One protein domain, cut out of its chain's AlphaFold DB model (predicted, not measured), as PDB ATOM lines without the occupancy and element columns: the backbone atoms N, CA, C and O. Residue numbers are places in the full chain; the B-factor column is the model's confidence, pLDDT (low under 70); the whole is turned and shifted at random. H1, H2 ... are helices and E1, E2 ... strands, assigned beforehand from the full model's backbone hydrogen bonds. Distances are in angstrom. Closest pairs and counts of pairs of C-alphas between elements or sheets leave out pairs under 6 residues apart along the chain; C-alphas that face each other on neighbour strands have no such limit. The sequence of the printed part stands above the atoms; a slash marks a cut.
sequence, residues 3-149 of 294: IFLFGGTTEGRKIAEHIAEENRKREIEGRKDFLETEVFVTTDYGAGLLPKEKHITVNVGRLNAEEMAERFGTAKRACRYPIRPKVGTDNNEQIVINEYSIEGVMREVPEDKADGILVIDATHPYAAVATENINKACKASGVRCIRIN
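This is residues 3 to 149 of the 294 residues of the protein "Precorrin-6A/cobalt-precorrin-6A reductase" of Oribacterium sp. KHPX15 (UniProt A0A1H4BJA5). One strongly twisted sheet of six parallel strands forms the core of this model, with helices over both of its faces: H3 and H5 on one face and the long H1 on the other, making three layers. The short H2 covers the edge strand E3 on the same face as H1, and the short H4 only grazes the sheet. The printed part has 147 residues, with five named helices and six named strands in the order E1 H1 E2 H2 E3 H3 E4 H4 E5 H5 E6, and its class is mixed, helices and strands. The sheet runs E3 E2 E1 E5 E6 E4. The whole is compact, with a radius of gyration of the C-alphas of 14.5 A, and rounded, spanning 40 by 38 by 30 A.

Begin at E1, residues 3 to 6, an inner strand of the sheet. H1, residues 10 to 28, leads on to E2, residues 36 to 41, which is parallel to E1 at 9 degrees; look for N 5 and O 38, within hydrogen-bond range at 2.8 A. E1, H1 and E2 form a strand-helix-strand unit, two parallel neighbour strands with a helix between them along the chain, and its crossover is right-handed. H1 is on the sheet, over E2 and E1, at a height of 9.8 A, and runs along the strands, at 15 degrees to E1 on the local plane; its closest C-alphas to E1 are those of Gly 12 and Leu 5, 6.9 A apart. Next, H2, residues 44 to 48, lies over the edge strand E3, residues 56 to 60, at a height of 7.7 A; the closest C-alphas of the two are those of Ala 47 and Val 58, at 6.3 A. E2, H2 and E3 form a second such unit, also right-handed; E3 and E2 are parallel at 22 degrees, with N 57 and O 37 at 2.8 A. H3, residues 65 to 78, is on the sheet and near E1. E4, residues 95 to 97, is the other edge strand. H4, residues 102 to 107, grazes the sheet with its residues 102 to 105; it only just touches H1, with 3 pairs of C-alphas within 8 A, the closest being Ile 102 and Ile 15 at 6.5 A, and H1 uses its residues 14 to 18 alone. E5, residues 117 to 121, is parallel to E1 at 17 degrees, with N 120 and O 4 at 2.8 A. H5, residues 128 to 141, lies over E5 and E6, residues 144 to 148, at a height of 9.4 A, on the opposite face from H1. H5 touches H3 at a steep tilt of 39 degrees, the same way, with the C-alphas of Asn 133 and Ala 65 closest at 4.4 A. E5, H5 and E6 form a third right-handed unit; E6 is parallel to E5, with N 121 and O 146 at 2.8 A, and to E4, with N 147 and O 95 at 3.0 A. E4, H4 and E5 form a split unit, right-handed, with E6 between its strands. In H1, H2, H3, H4 and H5 every O i to N i+4 pair is within hydrogen-bond range.

Find C-alpha 3 at (-101.060, -60.265, 27.540), where E1 begins. H1 starts at C-alpha 10, (-98.842, -44.688, 19.633), and runs 27.3 A. E2 is 16.6 A long, H3 20.1 A and H5 19.8 A. E6 ends at C-alpha 148, (-91.810, -53.607, 18.568).

The two C-alphas farthest apart, of Tyr 45 and Gly 88, are 42.1 A apart. The printed part has no cut. Its one long link, H3 to E4, has 16 residues, 79 to 94. The mean pLDDT of the printed part is 76.3; look for values under 70 at residues 45 to 46, 79 to 115, 125 to 126 and 149.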
ATOM      1  N   ILE A   3    -101.989 -61.170  28.225       90.81
ATOM      2  CA  ILE A   3    -101.060 -60.265  27.540       90.81
ATOM      3  C   ILE A   3    -100.609 -59.169  28.506       90.81
ATOM      4  O   ILE A   3    -101.428 -58.436  29.047       90.81
ATOM      5  N   PHE A   4     -99.298 -59.020  28.679       93.56
ATOM      6  CA  PHE A   4     -98.693 -57.870  29.347       93.56
ATOM      7  C   PHE A   4     -98.173 -56.908  28.275       93.56
ATOM      8  O   PHE A   4     -97.181 -57.201  27.608       93.56
ATOM      9  N   LEU A   5     -98.841 -55.772  28.090       93.19
ATOM     10  CA  LEU A   5     -98.483 -54.761  27.098       93.19
ATOM     11  C   LEU A   5     -97.808 -53.570  27.783       93.19
ATOM     12  O   LEU A   5     -98.465 -52.772  28.443       93.19
ATOM     13  N   PHE A   6     -96.501 -53.416  27.595       91.94
ATOM     14  CA  PHE A   6     -95.766 -52.241  28.065       91.94
ATOM     15  C   PHE A   6     -95.785 -51.169  26.979       91.94
ATOM     16  O   PHE A   6     -95.283 -51.391  25.880       91.94
ATOM     17  N   GLY A   7     -96.403 -50.025  27.273       82.88
ATOM     18  CA  GLY A   7     -96.709 -48.981  26.300       82.88
ATOM     19  C   GLY A   7     -96.324 -47.577  26.764       82.88
ATOM     20  O   GLY A   7     -95.297 -47.371  27.405       82.88
ATOM     21  N   GLY A   8     -97.142 -46.594  26.380       74.38
ATOM     22  CA  GLY A   8     -96.817 -45.159  26.448       74.38
ATOM     23  C   GLY A   8     -96.470 -44.557  25.082       74.38
ATOM     24  O   GLY A   8     -96.000 -43.430  24.989       74.38
ATOM     25  N   THR A   9     -96.698 -45.325  24.018       75.31
ATOM     26  CA  THR A   9     -96.454 -44.958  22.626       75.31
ATOM     27  C   THR A   9     -97.737 -45.105  21.807       75.31
ATOM     28  O   THR A   9     -98.682 -45.792  22.215       75.31
ATOM     29  N   THR A  10     -97.761 -44.505  20.615       73.38
ATOM     30  CA  THR A  10     -98.842 -44.688  19.633       73.38
ATOM     31  C   THR A  10     -99.097 -46.169  19.331       73.38
ATOM     32  O   THR A  10    -100.226 -46.569  19.064       73.38
ATOM     33  N   GLU A  11     -98.066 -47.005  19.398       76.94
ATOM     34  CA  GLU A  11     -98.130 -48.437  19.110       76.94
ATOM     35  C   GLU A  11     -98.834 -49.204  20.197       76.94
ATOM     36  O   GLU A  11     -99.768 -49.947  19.905       76.94
ATOM     37  N   GLY A  12     -98.404 -48.993  21.444       83.56
ATOM     38  CA  GLY A  12     -99.059 -49.600  22.592       83.56
ATOM     39  C   GLY A  12    -100.545 -49.255  22.586       83.56
ATOM     40  O   GLY A  12    -101.382 -50.134  22.767       83.56
ATOM     41  N   ARG A  13    -100.889 -48.005  22.247       84.62
ATOM     42  CA  ARG A  13    -102.285 -47.599  22.072       84.62
ATOM     43  C   ARG A  13    -102.994 -48.381  20.963       84.62
ATOM     44  O   ARG A  13    -104.033 -48.976  21.226       84.62
ATOM     45  N   LYS A  14    -102.446 -48.406  19.747       82.44
ATOM     46  CA  LYS A  14    -103.063 -49.099  18.601       82.44
ATOM     47  C   LYS A  14    -103.239 -50.602  18.840       82.44
ATOM     48  O   LYS A  14    -104.228 -51.180  18.404       82.44
ATOM     49  N   ILE A  15    -102.296 -51.235  19.534       86.88
ATOM     50  CA  ILE A  15    -102.379 -52.656  19.897       86.88
ATOM     51  C   ILE A  15    -103.489 -52.874  20.914       86.88
ATOM     52  O   ILE A  15    -104.298 -53.776  20.731       86.88
ATOM     53  N   ALA A  16    -103.573 -52.030  21.944       90.00
ATOM     54  CA  ALA A  16    -104.661 -52.101  22.910       90.00
ATOM     55  C   ALA A  16    -106.032 -51.902  22.238       90.00
ATOM     56  O   ALA A  16    -106.958 -52.662  22.508       90.00
ATOM     57  N   GLU A  17    -106.155 -50.931  21.325       88.88
ATOM     58  CA  GLU A  17    -107.372 -50.693  20.531       88.88
ATOM     59  C   GLU A  17    -107.739 -51.910  19.664       88.88
ATOM     60  O   GLU A  17    -108.907 -52.284  19.580       88.88
ATOM     61  N   HIS A  18    -106.752 -52.564  19.053       88.75
ATOM     62  CA  HIS A  18    -106.994 -53.751  18.242       88.75
ATOM     63  C   HIS A  18    -107.393 -54.974  19.083       88.75
ATOM     64  O   HIS A  18    -108.308 -55.703  18.708       88.75
ATOM     65  N   ILE A  19    -106.757 -55.180  20.241       90.00
ATOM     66  CA  ILE A  19    -107.131 -56.235  21.196       90.00
ATOM     67  C   ILE A  19    -108.566 -56.029  21.698       90.00
ATOM     68  O   ILE A  19    -109.320 -56.995  21.809       90.00
ATOM     69  N   ALA A  20    -108.955 -54.782  21.980       91.25
ATOM     70  CA  ALA A  20    -110.322 -54.437  22.366       91.25
ATOM     71  C   ALA A  20    -111.324 -54.853  21.280       91.25
ATOM     72  O   ALA A  20    -112.277 -55.583  21.545       91.25
ATOM     73  N   GLU A  21    -111.062 -54.465  20.031       89.94
ATOM     74  CA  GLU A  21    -111.922 -54.812  18.899       89.94
ATOM     75  C   GLU A  21    -112.034 -56.329  18.685       89.94
ATOM     76  O   GLU A  21    -113.122 -56.855  18.452       89.94
ATOM     77  N   GLU A  22    -110.927 -57.055  18.826       88.12
ATOM     78  CA  GLU A  22    -110.907 -58.515  18.740       88.12
ATOM     79  C   GLU A  22    -111.726 -59.173  19.866       88.12
ATOM     80  O   GLU A  22    -112.502 -60.098  19.619       88.12
ATOM     81  N   ASN A  23    -111.635 -58.665  21.097       90.38
ATOM     82  CA  ASN A  23    -112.449 -59.152  22.211       90.38
ATOM     83  C   ASN A  23    -113.951 -58.889  21.998       90.38
ATOM     84  O   ASN A  23    -114.761 -59.766  22.305       90.38
ATOM     85  N   ARG A  24    -114.337 -57.744  21.417       91.50
ATOM     86  CA  ARG A  24    -115.741 -57.471  21.051       91.50
ATOM     87  C   ARG A  24    -116.266 -58.467  20.018       91.50
ATOM     88  O   ARG A  24    -117.383 -58.959  20.162       91.50
ATOM     89  N   LYS A  25    -115.465 -58.812  19.002       89.50
ATOM     90  CA  LYS A  25    -115.834 -59.848  18.017       89.50
ATOM     91  C   LYS A  25    -116.045 -61.203  18.683       89.50
ATOM     92  O   LYS A  25    -117.075 -61.832  18.459       89.50
ATOM     93  N   ARG A  26    -115.125 -61.614  19.562       89.25
ATOM     94  CA  ARG A  26    -115.247 -62.862  20.338       89.25
ATOM     95  C   ARG A  26    -116.524 -62.895  21.172       89.25
ATOM     96  O   ARG A  26    -117.179 -63.932  21.235       89.25
ATOM     97  N   GLU A  27    -116.904 -61.771  21.775       90.94
ATOM     98  CA  GLU A  27    -118.153 -61.667  22.532       90.94
ATOM     99  C   GLU A  27    -119.385 -61.861  21.636       90.94
ATOM    100  O   GLU A  27    -120.265 -62.652  21.976       90.94
ATOM    101  N   ILE A  28    -119.417 -61.220  20.461       92.38
ATOM    102  CA  ILE A  28    -120.492 -61.384  19.465       92.38
ATOM    103  C   ILE A  28    -120.590 -62.842  18.984       92.38
ATOM    104  O   ILE A  28    -121.689 -63.366  18.807       92.38
ATOM    105  N   GLU A  29    -119.454 -63.519  18.816       91.38
ATOM    106  CA  GLU A  29    -119.367 -64.930  18.416       91.38
ATOM    107  C   GLU A  29    -119.681 -65.918  19.559       91.38
ATOM    108  O   GLU A  29    -119.702 -67.132  19.344       91.38
ATOM    109  N   GLY A  30    -119.916 -65.436  20.786       89.12
ATOM    110  CA  GLY A  30    -120.169 -66.279  21.961       89.12
ATOM    111  C   GLY A  30    -118.941 -67.061  22.448       89.12
ATOM    112  O   GLY A  30    -119.075 -68.039  23.196       89.12
ATOM    113  N   ARG A  31    -117.741 -66.649  22.030       83.38
ATOM    114  CA  ARG A  31    -116.465 -67.224  22.460       83.38
ATOM    115  C   ARG A  31    -116.171 -66.873  23.921       83.38
ATOM    116  O   ARG A  31    -116.701 -65.918  24.483       83.38
ATOM    117  N   LYS A  32    -115.331 -67.687  24.564       82.25
ATOM    118  CA  LYS A  32    -114.937 -67.519  25.982       82.25
ATOM    119  C   LYS A  32    -113.437 -67.348  26.178       82.25
ATOM    120  O   LYS A  32    -112.981 -67.131  27.296       82.25
ATOM    121  N   ASP A  33    -112.668 -67.474  25.110       81.12
ATOM    122  CA  ASP A  33    -111.218 -67.374  25.098       81.12
ATOM    123  C   ASP A  33    -110.775 -65.926  24.861       81.12
ATOM    124  O   ASP A  33    -110.095 -65.620  23.890       81.12
ATOM    125  N   PHE A  34    -111.170 -65.014  25.747       86.62
ATOM    126  CA  PHE A  34    -110.783 -63.606  25.652       86.62
ATOM    127  C   PHE A  34    -109.268 -63.400  25.831       86.62
ATOM    128  O   PHE A  34    -108.546 -64.211  26.436       86.62
ATOM    129  N   LEU A  35    -108.786 -62.294  25.270       88.06
ATOM    130  CA  LEU A  35    -107.432 -61.788  25.455       88.06
ATOM    131  C   LEU A  35    -107.417 -60.895  26.699       88.06
ATOM    132  O   LEU A  35    -107.677 -59.695  26.608       88.06
ATOM    133  N   GLU A  36    -107.129 -61.492  27.857       90.94
ATOM    134  CA  GLU A  36    -106.954 -60.759  29.113       90.94
ATOM    135  C   GLU A  36    -105.677 -59.930  29.020       90.94
ATOM    136  O   GLU A  36    -104.593 -60.490  28.861       90.94
ATOM    137  N   THR A  37    -105.791 -58.606  29.069       92.19
ATOM    138  CA  THR A  37    -104.667 -57.712  28.775       92.19
ATOM    139  C   THR A  37    -104.428 -56.728  29.908       92.19
ATOM    140  O   THR A  37    -105.295 -55.921  30.235       92.19
ATOM    141  N   GLU A  38    -103.224 -56.749  30.472       94.31
ATOM    142  CA  GLU A  38    -102.720 -55.710  31.365       94.31
ATOM    143  C   GLU A  38    -101.831 -54.749  30.565       94.31
ATOM    144  O   GLU A  38    -100.779 -55.136  30.052       94.31
ATOM    145  N   VAL A  39    -102.245 -53.488  30.454       93.88
ATOM    146  CA  VAL A  39    -101.488 -52.430  29.778       93.88
ATOM    147  C   VAL A  39    -100.769 -51.578  30.815       93.88
ATOM    148  O   VAL A  39    -101.397 -51.096  31.753       93.88
ATOM    149  N   PHE A  40     -99.468 -51.363  30.647       93.06
ATOM    150  CA  PHE A  40     -98.632 -50.573  31.550       93.06
ATOM    151  C   PHE A  40     -98.182 -49.298  30.854       93.06
ATOM    152  O   PHE A  40     -97.547 -49.343  29.798       93.06
ATOM    153  N   VAL A  41     -98.499 -48.161  31.461       87.12
ATOM    154  CA  VAL A  41     -98.099 -46.830  31.000       87.12
ATOM    155  C   VAL A  41     -97.497 -46.043  32.154       87.12
ATOM    156  O   VAL A  41     -97.765 -46.314  33.321       87.12
ATOM    157  N   THR A  42     -96.675 -45.051  31.839       80.00
ATOM    158  CA  THR A  42     -95.986 -44.244  32.852       80.00
ATOM    159  C   THR A  42     -96.773 -43.015  33.297       80.00
ATOM    160  O   THR A  42     -96.404 -42.423  34.306       80.00
ATOM    161  N   THR A  43     -97.840 -42.636  32.582       72.31
ATOM    162  CA  THR A  43     -98.585 -41.388  32.818       72.31
ATOM    163  C   THR A  43    -100.100 -41.593  32.775       72.31
ATOM    164  O   THR A  43    -100.611 -42.442  32.037       72.31
ATOM    165  N   ASP A  44    -100.830 -40.766  33.528       71.44
ATOM    166  CA  ASP A  44    -102.300 -40.776  33.562       71.44
ATOM    167  C   ASP A  44    -102.924 -40.387  32.217       71.44
ATOM    168  O   ASP A  44    -103.953 -40.934  31.817       71.44
ATOM    169  N   TYR A  45    -102.287 -39.482  31.472       68.69
ATOM    170  CA  TYR A  45    -102.716 -39.147  30.114       68.69
ATOM    171  C   TYR A  45    -102.611 -40.355  29.180       68.69
ATOM    172  O   TYR A  45    -103.566 -40.665  28.470       68.69
ATOM    173  N   GLY A  46    -101.484 -41.080  29.223       69.19
ATOM    174  CA  GLY A  46    -101.311 -42.311  28.455       69.19
ATOM    175  C   GLY A  46    -102.400 -43.335  28.778       69.19
ATOM    176  O   GLY A  46    -102.949 -43.954  27.870       69.19
ATOM    177  N   ALA A  47    -102.783 -43.447  30.053       82.44
ATOM    178  CA  ALA A  47    -103.893 -44.296  30.474       82.44
ATOM    179  C   ALA A  47    -105.256 -43.802  29.975       82.44
ATOM    180  O   ALA A  47    -106.108 -44.610  29.608       82.44
ATOM    181  N   GLY A  48    -105.463 -42.485  29.930       77.50
ATOM    182  CA  GLY A  48    -106.683 -41.865  29.417       77.50
ATOM    183  C   GLY A  48    -106.940 -42.121  27.929       77.50
ATOM    184  O   GLY A  48    -108.093 -42.078  27.504       77.50
ATOM    185  N   LEU A  49    -105.897 -42.415  27.148       78.56
ATOM    186  CA  LEU A  49    -106.002 -42.727  25.718       78.56
ATOM    187  C   LEU A  49    -106.289 -44.205  25.416       78.56
ATOM    188  O   LEU A  49    -106.533 -44.544  24.258       78.56
ATOM    189  N   LEU A  50    -106.216 -45.083  26.418       87.12
ATOM    190  CA  LEU A  50    -106.373 -46.525  26.246       87.12
ATOM    191  C   LEU A  50    -107.837 -46.967  26.409       87.12
ATOM    192  O   LEU A  50    -108.588 -46.361  27.179       87.12
ATOM    193  N   PRO A  51    -108.259 -48.039  25.710       86.88
ATOM    194  CA  PRO A  51    -109.604 -48.580  25.854       86.88
ATOM    195  C   PRO A  51    -109.835 -49.105  27.277       86.88
ATOM    196  O   PRO A  51    -108.999 -49.813  27.837       86.88
ATOM    197  N   LYS A  52    -110.994 -48.770  27.854       85.12
ATOM    198  CA  LYS A  52    -111.441 -49.259  29.165       85.12
ATOM    199  C   LYS A  52    -112.526 -50.303  28.958       85.12
ATOM    200  O   LYS A  52    -113.697 -49.963  28.815       85.12
ATOM    201  N   GLU A  53    -112.123 -51.565  28.915       87.38
ATOM    202  CA  GLU A  53    -113.011 -52.691  28.634       87.38
ATOM    203  C   GLU A  53    -112.834 -53.812  29.650       87.38
ATOM    204  O   GLU A  53    -111.831 -53.882  30.351       87.38
ATOM    205  N   LYS A  54    -113.811 -54.721  29.712       86.69
ATOM    206  CA  LYS A  54    -113.870 -55.809  30.699       86.69
ATOM    207  C   LYS A  54    -112.599 -56.670  30.759       86.69
ATOM    208  O   LYS A  54    -112.250 -57.133  31.838       86.69
ATOM    209  N   HIS A  55    -111.935 -56.862  29.620       89.75
ATOM    210  CA  HIS A  55    -110.745 -57.709  29.469       89.75
ATOM    211  C   HIS A  55    -109.447 -56.899  29.288       89.75
ATOM    212  O   HIS A  55    -108.415 -57.457  28.920       89.75
ATOM    213  N   ILE A  56    -109.485 -55.579  29.523       92.88
ATOM    214  CA  ILE A  56    -108.318 -54.692  29.436       92.88
ATOM    215  C   ILE A  56    -108.190 -53.897  30.734       92.88
ATOM    216  O   ILE A  56    -109.002 -53.025  31.037       92.88
ATOM    217  N   THR A  57    -107.125 -54.169  31.483       94.00
ATOM    218  CA  THR A  57    -106.768 -53.437  32.701       94.00
ATOM    219  C   THR A  57    -105.605 -52.500  32.409       94.00
ATOM    220  O   THR A  57    -104.574 -52.931  31.902       94.00
ATOM    221  N   VAL A  58    -105.744 -51.217  32.745       92.94
ATOM    222  CA  VAL A  58    -104.684 -50.216  32.565       92.94
ATOM    223  C   VAL A  58    -104.025 -49.920  33.910       92.94
ATOM    224  O   VAL A  58    -104.696 -49.524  34.859       92.94
ATOM    225  N   ASN A  59    -102.709 -50.095  33.975       92.88
ATOM    226  CA  ASN A  59    -101.868 -49.828  35.133       92.88
ATOM    227  C   ASN A  59    -100.988 -48.601  34.851       92.88
ATOM    228  O   ASN A  59    -100.263 -48.568  33.852       92.88
ATOM    229  N   VAL A  60    -101.027 -47.613  35.748       88.06
ATOM    230  CA  VAL A  60    -100.176 -46.417  35.686       88.06
ATOM    231  C   VAL A  60     -99.032 -46.560  36.677       88.06
ATOM    232  O   VAL A  60     -99.254 -46.868  37.848       88.06
ATOM    233  N   GLY A  61     -97.812 -46.325  36.210       83.94
ATOM    234  CA  GLY A  61     -96.613 -46.320  37.037       83.94
ATOM    235  C   GLY A  61     -95.448 -47.055  36.389       83.94
ATOM    236  O   GLY A  61     -95.573 -47.728  35.365       83.94
ATOM    237  N   ARG A  62     -94.273 -46.907  36.998       84.75
ATOM    238  CA  ARG A  62     -93.064 -47.624  36.588       84.75
ATOM    239  C   ARG A  62     -92.942 -48.897  37.414       84.75
ATOM    240  O   ARG A  62     -93.089 -48.844  38.627       84.75
ATOM    241  N   LEU A  63     -92.631 -50.002  36.746       87.94
ATOM    242  CA  LEU A  63     -92.304 -51.264  37.396       87.94
ATOM    243  C   LEU A  63     -90.810 -51.554  37.262       87.94
ATOM    244  O   LEU A  63     -90.179 -51.254  36.240       87.94
ATOM    245  N   ASN A  64     -90.244 -52.156  38.297       91.81
ATOM    246  CA  ASN A  64     -88.926 -52.765  38.237       91.81
ATOM    247  C   ASN A  64     -89.017 -54.224  37.737       91.81
ATOM    248  O   ASN A  64     -90.100 -54.781  37.557       91.81
ATOM    249  N   ALA A  65     -87.865 -54.844  37.474       90.69
ATOM    250  CA  ALA A  65     -87.813 -56.202  36.934       90.69
ATOM    251  C   ALA A  65     -88.397 -57.269  37.884       90.69
ATOM    252  O   ALA A  65     -88.972 -58.247  37.410       90.69
ATOM    253  N   GLU A  66     -88.257 -57.098  39.201       92.69
ATOM    254  CA  GLU A  66     -88.756 -58.049  40.204       92.69
ATOM    255  C   GLU A  66     -90.286 -58.014  40.268       92.69
ATOM    256  O   GLU A  66     -90.930 -59.058  40.173       92.69
ATOM    257  N   GLU A  67     -90.869 -56.814  40.307       93.44
ATOM    258  CA  GLU A  67     -92.321 -56.603  40.285       93.44
ATOM    259  C   GLU A  67     -92.955 -57.171  39.004       93.44
ATOM    260  O   GLU A  67     -93.996 -57.832  39.049       93.44
ATOM    261  N   MET A  68     -92.316 -56.952  37.847       93.50
ATOM    262  CA  MET A  68     -92.755 -57.543  36.579       93.50
ATOM    263  C   MET A  68     -92.697 -59.077  36.628       93.50
ATOM    264  O   MET A  68     -93.666 -59.743  36.262       93.50
ATOM    265  N   ALA A  69     -91.589 -59.651  37.108       89.44
ATOM    266  CA  ALA A  69     -91.405 -61.098  37.166       89.44
ATOM    267  C   ALA A  69     -92.427 -61.783  38.087       89.44
ATOM    268  O   ALA A  69     -92.948 -62.855  37.748       89.44
ATOM    269  N   GLU A  70     -92.754 -61.155  39.220       91.44
ATOM    270  CA  GLU A  70     -93.779 -61.627  40.153       91.44
ATOM    271  C   GLU A  70     -95.167 -61.649  39.502       91.44
ATOM    272  O   GLU A  70     -95.882 -62.656  39.598       91.44
ATOM    273  N   ARG A  71     -95.534 -60.579  38.785       91.94
ATOM    274  CA  ARG A  71     -96.799 -60.507  38.036       91.94
ATOM    275  C   ARG A  71     -96.878 -61.583  36.962       91.94
ATOM    276  O   ARG A  71     -97.848 -62.344  36.930       91.94
ATOM    277  N   PHE A  72     -95.832 -61.723  36.148       89.19
ATOM    278  CA  PHE A  72     -95.764 -62.753  35.109       89.19
ATOM    279  C   PHE A  72     -95.891 -64.157  35.710       89.19
ATOM    280  O   PHE A  72     -96.629 -64.999  35.200       89.19
ATOM    281  N   GLY A  73     -95.205 -64.410  36.829       85.06
ATOM    282  CA  GLY A  73     -95.278 -65.677  37.552       85.06
ATOM    283  C   GLY A  73     -96.667 -65.953  38.130       85.06
ATOM    284  O   GLY A  73     -97.132 -67.092  38.092       85.06
ATOM    285  N   THR A  74     -97.352 -64.926  38.633       86.81
ATOM    286  CA  THR A  74     -98.721 -65.035  39.159       86.81
ATOM    287  C   THR A  74     -99.712 -65.382  38.058       86.81
ATOM    288  O   THR A  74    -100.452 -66.354  38.207       86.81
ATOM    289  N   ALA A  75     -99.658 -64.686  36.919       84.44
ATOM    290  CA  ALA A  75    -100.471 -65.032  35.755       84.44
ATOM    291  C   ALA A  75    -100.186 -66.465  35.271       84.44
ATOM    292  O   ALA A  75    -101.115 -67.213  34.975       84.44
ATOM    293  N   LYS A  76     -98.918 -66.904  35.296       78.56
ATOM    294  CA  LYS A  76     -98.515 -68.259  34.878       78.56
ATOM    295  C   LYS A  76     -99.098 -69.350  35.762       78.56
ATOM    296  O   LYS A  76     -99.457 -70.408  35.257       78.56
ATOM    297  N   ARG A  77     -99.196 -69.097  37.069       80.25
ATOM    298  CA  ARG A  77     -99.838 -70.008  38.031       80.25
ATOM    299  C   ARG A  77    -101.360 -70.027  37.895       80.25
ATOM    300  O   ARG A  77    -101.968 -71.044  38.207       80.25
ATOM    301  N   ALA A  78    -101.959 -68.920  37.459       76.56
ATOM    302  CA  ALA A  78    -103.397 -68.820  37.233       76.56
ATOM    303  C   ALA A  78    -103.850 -69.492  35.919       76.56
ATOM    304  O   ALA A  78    -105.016 -69.871  35.803       76.56
ATOM    305  N   CYS A  79    -102.949 -69.676  34.946       67.06
ATOM    306  CA  CYS A  79    -103.229 -70.426  33.719       67.06
ATOM    307  C   CYS A  79    -103.535 -71.904  34.022       67.06
ATOM    308  O   CYS A  79    -102.789 -72.585  34.725       67.06
ATOM    309  N   ARG A  80    -104.641 -72.415  33.465       53.50
ATOM    310  CA  ARG A  80    -105.169 -73.759  33.768       53.50
ATOM    311  C   ARG A  80    -104.414 -74.892  33.071       53.50
ATOM    312  O   ARG A  80    -104.477 -76.026  33.543       53.50
ATOM    313  N   TYR A  81    -103.705 -74.603  31.981       46.88
ATOM    314  CA  TYR A  81    -102.897 -75.574  31.245       46.88
ATOM    315  C   TYR A  81    -101.408 -75.208  31.268       46.88
ATOM    316  O   TYR A  81    -101.056 -74.041  31.093       46.88
ATOM    317  N   PRO A  82    -100.505 -76.194  31.438       42.69
ATOM    318  CA  PRO A  82     -99.073 -75.945  31.409       42.69
ATOM    319  C   PRO A  82     -98.663 -75.404  30.037       42.69
ATOM    320  O   PRO A  82     -98.939 -76.023  29.003       42.69
ATOM    321  N   ILE A  83     -97.961 -74.270  30.038       48.91
ATOM    322  CA  ILE A  83     -97.304 -73.715  28.855       48.91
ATOM    323  C   ILE A  83     -96.292 -74.759  28.372       48.91
ATOM    324  O   ILE A  83     -95.201 -74.884  28.928       48.91
ATOM    325  N   ARG A  84     -96.663 -75.560  27.367       39.25
ATOM    326  CA  ARG A  84     -95.709 -76.469  26.727       39.25
ATOM    327  C   ARG A  84     -94.742 -75.615  25.908       39.25
ATOM    328  O   ARG A  84     -95.225 -74.936  24.992       39.25
ATOM    329  N   PRO A  85     -93.429 -75.641  26.196       37.53
ATOM    330  CA  PRO A  85     -92.455 -75.001  25.323       37.53
ATOM    331  C   PRO A  85     -92.634 -75.571  23.910       37.53
ATOM    332  O   PRO A  85     -92.854 -76.779  23.751       37.53
ATOM    333  N   LYS A  86     -92.633 -74.713  22.881       38.19
ATOM    334  CA  LYS A  86     -92.577 -75.196  21.495       38.19
ATOM    335  C   LYS A  86     -91.285 -76.011  21.380       38.19
ATOM    336  O   LYS A  86     -90.203 -75.510  21.666       38.19
ATOM    337  N   VAL A  87     -91.414 -77.293  21.045       30.98
ATOM    338  CA  VAL A  87     -90.267 -78.180  20.838       30.98
ATOM    339  C   VAL A  87     -89.464 -77.614  19.667       30.98
ATOM    340  O   VAL A  87     -89.974 -77.588  18.551       30.98
ATOM    341  N   GLY A  88     -88.245 -77.137  19.931       37.31
ATOM    342  CA  GLY A  88     -87.292 -76.703  18.901       37.31
ATOM    343  C   GLY A  88     -86.990 -75.203  18.812       37.31
ATOM    344  O   GLY A  88     -86.162 -74.836  17.989       37.31
ATOM    345  N   THR A  89     -87.591 -74.349  19.642       36.62
ATOM    346  CA  THR A  89     -87.241 -72.917  19.728       36.62
ATOM    347  C   THR A  89     -86.690 -72.633  21.116       36.62
ATOM    348  O   THR A  89     -87.333 -73.004  22.104       36.62
ATOM    349  N   ASP A  90     -85.516 -72.006  21.214       37.03
ATOM    350  CA  ASP A  90     -84.982 -71.540  22.493       37.03
ATOM    351  C   ASP A  90     -86.080 -70.769  23.241       37.03
ATOM    352  O   ASP A  90     -86.704 -69.859  22.697       37.03
ATOM    353  N   ASN A  91     -86.327 -71.113  24.510       42.16
ATOM    354  CA  ASN A  91     -87.371 -70.505  25.357       42.16
ATOM    355  C   ASN A  91     -87.152 -68.995  25.643       42.16
ATOM    356  O   ASN A  91     -87.802 -68.430  26.520       42.16
ATOM    357  N   ASN A  92     -86.239 -68.359  24.909       44.22
ATOM    358  CA  ASN A  92     -85.774 -66.984  25.015       44.22
ATOM    359  C   ASN A  92     -85.924 -66.196  23.701       44.22
ATOM    360  O   ASN A  92     -85.294 -65.149  23.564       44.22
ATOM    361  N   GLU A  93     -86.720 -66.663  22.732       46.50
ATOM    362  CA  GLU A  93     -86.937 -65.925  21.480       46.50
ATOM    363  C   GLU A  93     -87.610 -64.567  21.735       46.50
ATOM    364  O   GLU A  93     -88.830 -64.447  21.878       46.50
ATOM    365  N   GLN A  94     -86.774 -63.530  21.787       50.66
ATOM    366  CA  GLN A  94     -87.181 -62.148  21.630       50.66
ATOM    367  C   GLN A  94     -87.452 -61.934  20.148       50.66
ATOM    368  O   GLN A  94     -86.529 -61.842  19.340       50.66
ATOM    369  N   ILE A  95     -88.727 -61.905  19.782       56.25
ATOM    370  CA  ILE A  95     -89.099 -61.674  18.391       56.25
ATOM    371  C   ILE A  95     -89.169 -60.171  18.194       56.25
ATOM    372  O   ILE A  95     -90.027 -59.485  18.753       56.25
ATOM    373  N   VAL A  96     -88.194 -59.672  17.445       55.38
ATOM    374  CA  VAL A  96     -88.135 -58.284  17.015       55.38
ATOM    375  C   VAL A  96     -88.968 -58.169  15.749       55.38
ATOM    376  O   VAL A  96     -88.604 -58.706  14.702       55.38
ATOM    377  N   ILE A  97     -90.101 -57.481  15.847       56.94
ATOM    378  CA  ILE A  97     -90.939 -57.183  14.688       56.94
ATOM    379  C   ILE A  97     -90.538 -55.790  14.195       56.94
ATOM    380  O   ILE A  97     -90.770 -54.794  14.879       56.94
ATOM    381  N   ASN A  98     -89.885 -55.747  13.029       49.69
ATOM    382  CA  ASN A  98     -89.353 -54.521  12.419       49.69
ATOM    383  C   ASN A  98     -90.401 -53.736  11.608       49.69
ATOM    384  O   ASN A  98     -90.184 -52.564  11.306       49.69
ATOM    385  N   GLU A  99     -91.534 -54.352  11.261       47.25
ATOM    386  CA  GLU A  99     -92.611 -53.705  10.509       47.25
ATOM    387  C   GLU A  99     -93.903 -53.628  11.318       47.25
ATOM    388  O   GLU A  99     -94.358 -54.596  11.923       47.25
ATOM    389  N   TYR A 100     -94.520 -52.451  11.271       53.69
ATOM    390  CA  TYR A 100     -95.778 -52.080  11.914       53.69
ATOM    391  C   TYR A 100     -96.995 -52.794  11.318       53.69
ATOM    392  O   TYR A 100     -97.961 -52.162  10.893       53.69
ATOM    393  N   SER A 101     -96.998 -54.120  11.298       58.66
ATOM    394  CA  SER A 101     -98.242 -54.849  11.129       58.66
ATOM    395  C   SER A 101     -98.709 -55.276  12.514       58.66
ATOM    396  O   SER A 101     -98.171 -56.193  13.127       58.66
ATOM    397  N   ILE A 102     -99.732 -54.587  13.026       61.38
ATOM    398  CA  ILE A 102    -100.539 -55.089  14.149       61.38
ATOM    399  C   ILE A 102    -100.960 -56.528  13.834       61.38
ATOM    400  O   ILE A 102    -100.894 -57.389  14.697       61.38
ATOM    401  N   GLU A 103    -101.255 -56.814  12.564       63.22
ATOM    402  CA  GLU A 103    -101.459 -58.169  12.062       63.22
ATOM    403  C   GLU A 103    -100.280 -59.112  12.331       63.22
ATOM    404  O   GLU A 103    -100.512 -60.251  12.700       63.22
ATOM    405  N   GLY A 104     -99.025 -58.679  12.185       64.44
ATOM    406  CA  GLY A 104     -97.847 -59.483  12.512       64.44
ATOM    407  C   GLY A 104     -97.749 -59.790  14.004       64.44
ATOM    408  O   GLY A 104     -97.536 -60.939  14.372       64.44
ATOM    409  N   VAL A 105     -97.994 -58.798  14.870       65.44
ATOM    410  CA  VAL A 105     -98.070 -59.017  16.328       65.44
ATOM    411  C   VAL A 105     -99.202 -59.992  16.665       65.44
ATOM    412  O   VAL A 105     -99.009 -60.908  17.461       65.44
ATOM    413  N   MET A 106    -100.364 -59.835  16.030       67.88
ATOM    414  CA  MET A 106    -101.541 -60.670  16.268       67.88
ATOM    415  C   MET A 106    -101.412 -62.076  15.668       67.88
ATOM    416  O   MET A 106    -101.950 -63.008  16.244       67.88
ATOM    417  N   ARG A 107    -100.643 -62.284  14.591       66.44
ATOM    418  CA  ARG A 107    -100.295 -63.632  14.091       66.44
ATOM    419  C   ARG A 107     -99.445 -64.415  15.087       66.44
ATOM    420  O   ARG A 107     -99.500 -65.639  15.124       66.44
ATOM    421  N   GLU A 108     -98.659 -63.712  15.899       62.53
ATOM    422  CA  GLU A 108     -97.860 -64.325  16.957       62.53
ATOM    423  C   GLU A 108     -98.659 -64.603  18.239       62.53
ATOM    424  O   GLU A 108     -98.171 -65.341  19.109       62.53
ATOM    425  N   VAL A 109     -99.879 -64.057  18.344       61.56
ATOM    426  CA  VAL A 109    -100.892 -64.451  19.329       61.56
ATOM    427  C   VAL A 109    -101.469 -65.792  18.856       61.56
ATOM    428  O   VAL A 109    -102.147 -65.835  17.835       61.56
ATOM    429  N   PRO A 110    -101.194 -66.918  19.541       56.44
ATOM    430  CA  PRO A 110    -101.619 -68.228  19.060       56.44
ATOM    431  C   PRO A 110    -103.147 -68.318  18.976       56.44
ATOM    432  O   PRO A 110    -103.820 -68.124  19.989       56.44
ATOM    433  N   GLU A 111    -103.682 -68.687  17.810       47.41
ATOM    434  CA  GLU A 111    -105.125 -68.913  17.609       47.41
ATOM    435  C   GLU A 111    -105.660 -70.067  18.487       47.41
ATOM    436  O   GLU A 111    -106.816 -70.048  18.910       47.41
ATOM    437  N   ASP A 112    -104.789 -71.017  18.859       42.78
ATOM    438  CA  ASP A 112    -105.201 -72.332  19.375       42.78
ATOM    439  C   ASP A 112    -104.867 -72.573  20.860       42.78
ATOM    440  O   ASP A 112    -105.085 -73.670  21.383       42.78
ATOM    441  N   LYS A 113    -104.270 -71.601  21.567       48.91
ATOM    442  CA  LYS A 113    -103.812 -71.798  22.959       48.91
ATOM    443  C   LYS A 113    -104.354 -70.730  23.896       48.91
ATOM    444  O   LYS A 113    -103.696 -69.736  24.194       48.91
ATOM    445  N   ALA A 114    -105.528 -71.018  24.448       44.88
ATOM    446  CA  ALA A 114    -106.212 -70.204  25.449       44.88
ATOM    447  C   ALA A 114    -105.384 -69.909  26.728       44.88
ATOM    448  O   ALA A 114    -105.710 -68.956  27.434       44.88
ATOM    449  N   ASP A 115    -104.276 -70.617  26.986       54.16
ATOM    450  CA  ASP A 115    -103.493 -70.552  28.237       54.16
ATOM    451  C   ASP A 115    -102.028 -70.077  28.070       54.16
ATOM    452  O   ASP A 115    -101.134 -70.492  28.808       54.16
ATOM    453  N   GLY A 116    -101.743 -69.226  27.079       72.44
ATOM    454  CA  GLY A 116    -100.429 -68.578  26.930       72.44
ATOM    455  C   GLY A 116    -100.277 -67.288  27.747       72.44
ATOM    456  O   GLY A 116    -101.265 -66.598  28.005       72.44
ATOM    457  N   ILE A 117     -99.034 -66.934  28.096       82.81
ATOM    458  CA  ILE A 117     -98.655 -65.569  28.497       82.81
ATOM    459  C   ILE A 117     -97.759 -64.985  27.414       82.81
ATOM    460  O   ILE A 117     -96.822 -65.654  26.968       82.81
ATOM    461  N   LEU A 118     -98.022 -63.742  27.031       86.06
ATOM    462  CA  LEU A 118     -97.188 -62.978  26.113       86.06
ATOM    463  C   LEU A 118     -96.879 -61.608  26.701       86.06
ATOM    464  O   LEU A 118     -97.774 -60.920  27.187       86.06
ATOM    465  N   VAL A 119     -95.618 -61.207  26.617       89.69
ATOM    466  CA  VAL A 119     -95.194 -59.836  26.889       89.69
ATOM    467  C   VAL A 119     -94.988 -59.125  25.558       89.69
ATOM    468  O   VAL A 119     -94.329 -59.654  24.664       89.69
ATOM    469  N   ILE A 120     -95.552 -57.929  25.426       89.94
ATOM    470  CA  ILE A 120     -95.346 -57.038  24.288       89.94
ATOM    471  C   ILE A 120     -94.634 -55.791  24.812       89.94
ATOM    472  O   ILE A 120     -95.210 -55.002  25.561       89.94
ATOM    473  N   ASP A 121     -93.376 -55.620  24.416       89.38
ATOM    474  CA  ASP A 121     -92.612 -54.394  24.623       89.38
ATOM    475  C   ASP A 121     -92.885 -53.436  23.455       89.38
ATOM    476  O   ASP A 121     -92.244 -53.498  22.402       89.38
ATOM    477  N   ALA A 122     -93.876 -52.567  23.657       86.50
ATOM    478  CA  ALA A 122     -94.182 -51.425  22.803       86.50
ATOM    479  C   ALA A 122     -93.671 -50.113  23.429       86.50
ATOM    480  O   ALA A 122     -94.198 -49.033  23.137       86.50
ATOM    481  N   THR A 123     -92.675 -50.186  24.319       79.88
ATOM    482  CA  THR A 123     -92.061 -48.993  24.902       79.88
ATOM    483  C   THR A 123     -91.277 -48.222  23.843       79.88
ATOM    484  O   THR A 123     -90.911 -48.731  22.782       79.88
ATOM    485  N   HIS A 124     -91.029 -46.942  24.110       72.31
ATOM    486  CA  HIS A 124     -90.281 -46.106  23.179       72.31
ATOM    487  C   HIS A 124     -88.832 -46.628  23.009       72.31
ATOM    488  O   HIS A 124     -88.256 -47.089  23.994       72.31
ATOM    489  N   PRO A 125     -88.174 -46.493  21.835       67.06
ATOM    490  CA  PRO A 125     -86.792 -46.958  21.627       67.06
ATOM    491  C   PRO A 125     -85.772 -46.497  22.685       67.06
ATOM    492  O   PRO A 125     -84.826 -47.214  22.995       67.06
ATOM    493  N   TYR A 126     -85.990 -45.324  23.289       62.41
ATOM    494  CA  TYR A 126     -85.140 -44.775  24.357       62.41
ATOM    495  C   TYR A 126     -85.516 -45.189  25.776       62.41
ATOM    496  O   TYR A 126     -84.823 -44.812  26.722       62.41
ATOM    497  N   ALA A 127     -86.587 -45.957  25.960       71.00
ATOM    498  CA  ALA A 127     -86.980 -46.496  27.253       71.00
ATOM    499  C   ALA A 127     -86.062 -47.665  27.660       71.00
ATOM    500  O   ALA A 127     -86.526 -48.703  28.117       71.00
ATOM    501  N   ALA A 128     -84.740 -47.491  27.528       70.25
ATOM    502  CA  ALA A 128     -83.734 -48.534  27.710       70.25
ATOM    503  C   ALA A 128     -83.855 -49.228  29.071       70.25
ATOM    504  O   ALA A 128     -83.690 -50.437  29.156       70.25
ATOM    505  N   VAL A 129     -84.210 -48.483  30.124       75.38
ATOM    506  CA  VAL A 129     -84.455 -49.048  31.462       75.38
ATOM    507  C   VAL A 129     -85.683 -49.934  31.490       75.38
ATOM    508  O   VAL A 129     -85.639 -51.010  32.072       75.38
ATOM    509  N   ALA A 130     -86.780 -49.474  30.887       82.12
ATOM    510  CA  ALA A 130     -88.012 -50.241  30.838       82.12
ATOM    511  C   ALA A 130     -87.780 -51.522  30.037       82.12
ATOM    512  O   ALA A 130     -88.039 -52.600  30.556       82.12
ATOM    513  N   THR A 131     -87.175 -51.426  28.849       83.81
ATOM    514  CA  THR A 131     -86.815 -52.601  28.052       83.81
ATOM    515  C   THR A 131     -85.856 -53.531  28.800       83.81
ATOM    516  O   THR A 131     -86.052 -54.743  28.800       83.81
ATOM    517  N   GLU A 132     -84.829 -53.011  29.476       84.38
ATOM    518  CA  GLU A 132     -83.909 -53.838  30.266       84.38
ATOM    519  C   GLU A 132     -84.644 -54.576  31.396       84.38
ATOM    520  O   GLU A 132     -84.429 -55.775  31.589       84.38
ATOM    521  N   ASN A 133     -85.544 -53.892  32.107       89.00
ATOM    522  CA  ASN A 133     -86.364 -54.490  33.159       89.00
ATOM    523  C   ASN A 133     -87.301 -55.565  32.601       89.00
ATOM    524  O   ASN A 133     -87.344 -56.665  33.152       89.00
ATOM    525  N   ILE A 134     -87.982 -55.282  31.487       89.88
ATOM    526  CA  ILE A 134     -88.854 -56.232  30.786       89.88
ATOM    527  C   ILE A 134     -88.051 -57.471  30.387       89.88
ATOM    528  O   ILE A 134     -88.445 -58.592  30.692       89.88
ATOM    529  N   ASN A 135     -86.879 -57.289  29.775       86.88
ATOM    530  CA  ASN A 135     -86.014 -58.392  29.363       86.88
ATOM    531  C   ASN A 135     -85.559 -59.247  30.554       86.88
ATOM    532  O   ASN A 135     -85.575 -60.476  30.469       86.88
ATOM    533  N   LYS A 136     -85.160 -58.620  31.668       88.25
ATOM    534  CA  LYS A 136     -84.783 -59.335  32.899       88.25
ATOM    535  C   LYS A 136     -85.960 -60.128  33.466       88.25
ATOM    536  O   LYS A 136     -85.790 -61.302  33.789       88.25
ATOM    537  N   ALA A 137     -87.142 -59.522  33.528       89.81
ATOM    538  CA  ALA A 137     -88.350 -60.158  34.036       89.81
ATOM    539  C   ALA A 137     -88.795 -61.341  33.162       89.81
ATOM    540  O   ALA A 137     -89.058 -62.428  33.672       89.81
ATOM    541  N   CYS A 138     -88.799 -61.175  31.837       85.25
ATOM    542  CA  CYS A 138     -89.129 -62.240  30.889       85.25
ATOM    543  C   CYS A 138     -88.176 -63.434  31.017       85.25
ATOM    544  O   CYS A 138     -88.638 -64.577  31.073       85.25
ATOM    545  N   LYS A 139     -86.865 -63.177  31.145       83.44
ATOM    546  CA  LYS A 139     -85.854 -64.221  31.387       83.44
ATOM    547  C   LYS A 139     -86.081 -64.941  32.717       83.44
ATOM    548  O   LYS A 139     -86.025 -66.165  32.752       83.44
ATOM    549  N   ALA A 140     -86.361 -64.203  33.790       82.94
ATOM    550  CA  ALA A 140     -86.600 -64.780  35.113       82.94
ATOM    551  C   ALA A 140     -87.870 -65.649  35.158       82.94
ATOM    552  O   ALA A 140     -87.878 -66.710  35.780       82.94
ATOM    553  N   SER A 141     -88.934 -65.233  34.467       81.38
ATOM    554  CA  SER A 141     -90.230 -65.928  34.480       81.38
ATOM    555  C   SER A 141     -90.381 -66.981  33.369       81.38
ATOM    556  O   SER A 141     -91.350 -67.756  33.371       81.38
ATOM    557  N   GLY A 142     -89.442 -67.028  32.416       79.06
ATOM    558  CA  GLY A 142     -89.514 -67.874  31.222       79.06
ATOM    559  C   GLY A 142     -90.768 -67.570  30.403       79.06
ATOM    560  O   GLY A 142     -91.553 -68.478  30.112       79.06
ATOM    561  N   VAL A 143     -91.013 -66.282  30.156       81.75
ATOM    562  CA  VAL A 143     -92.154 -65.767  29.390       81.75
ATOM    563  C   VAL A 143     -91.643 -65.140  28.100       81.75
ATOM    564  O   VAL A 143     -90.638 -64.432  28.091       81.75
ATOM    565  N   ARG A 144     -92.351 -65.407  27.002       82.25
ATOM    566  CA  ARG A 144     -92.017 -64.892  25.674       82.25
ATOM    567  C   ARG A 144     -92.258 -63.383  25.601       82.25
ATOM    568  O   ARG A 144     -93.307 -62.910  26.039       82.25
ATOM    569  N   CYS A 145     -91.318 -62.665  24.989       83.38
ATOM    570  CA  CYS A 145     -91.383 -61.222  24.775       83.38
ATOM    571  C   CYS A 145     -91.309 -60.896  23.279       83.38
ATOM    572  O   CYS A 145     -90.392 -61.345  22.591       83.38
ATOM    573  N   ILE A 146     -92.252 -60.099  22.785       85.38
ATOM    574  CA  ILE A 146     -92.202 -59.490  21.454       85.38
ATOM    575  C   ILE A 146     -91.841 -58.025  21.642       85.38
ATOM    576  O   ILE A 146     -92.553 -57.311  22.346       85.38
ATOM    577  N   ARG A 147     -90.757 -57.569  21.007       84.12
ATOM    578  CA  ARG A 147     -90.392 -56.149  20.999       84.12
ATOM    579  C   ARG A 147     -90.759 -55.527  19.665       84.12
ATOM    580  O   ARG A 147     -90.421 -56.054  18.605       84.12
ATOM    581  N   ILE A 148     -91.416 -54.379  19.738       76.81
ATOM    582  CA  ILE A 148     -91.810 -53.607  18.568       76.81
ATOM    583  C   ILE A 148     -90.740 -52.558  18.313       76.81
ATOM    584  O   ILE A 148     -90.603 -51.599  19.073       76.81
ATOM    585  N   ASN A 149     -89.983 -52.743  17.236       67.25
ATOM    586  CA  ASN A 149     -88.993 -51.770  16.798       67.25
ATOM    587  C   ASN A 149     -89.567 -50.906  15.672       67.25
ATOM    588  O   ASN A 149     -90.305 -51.372  14.805       67.25
TER     589      ASN A 149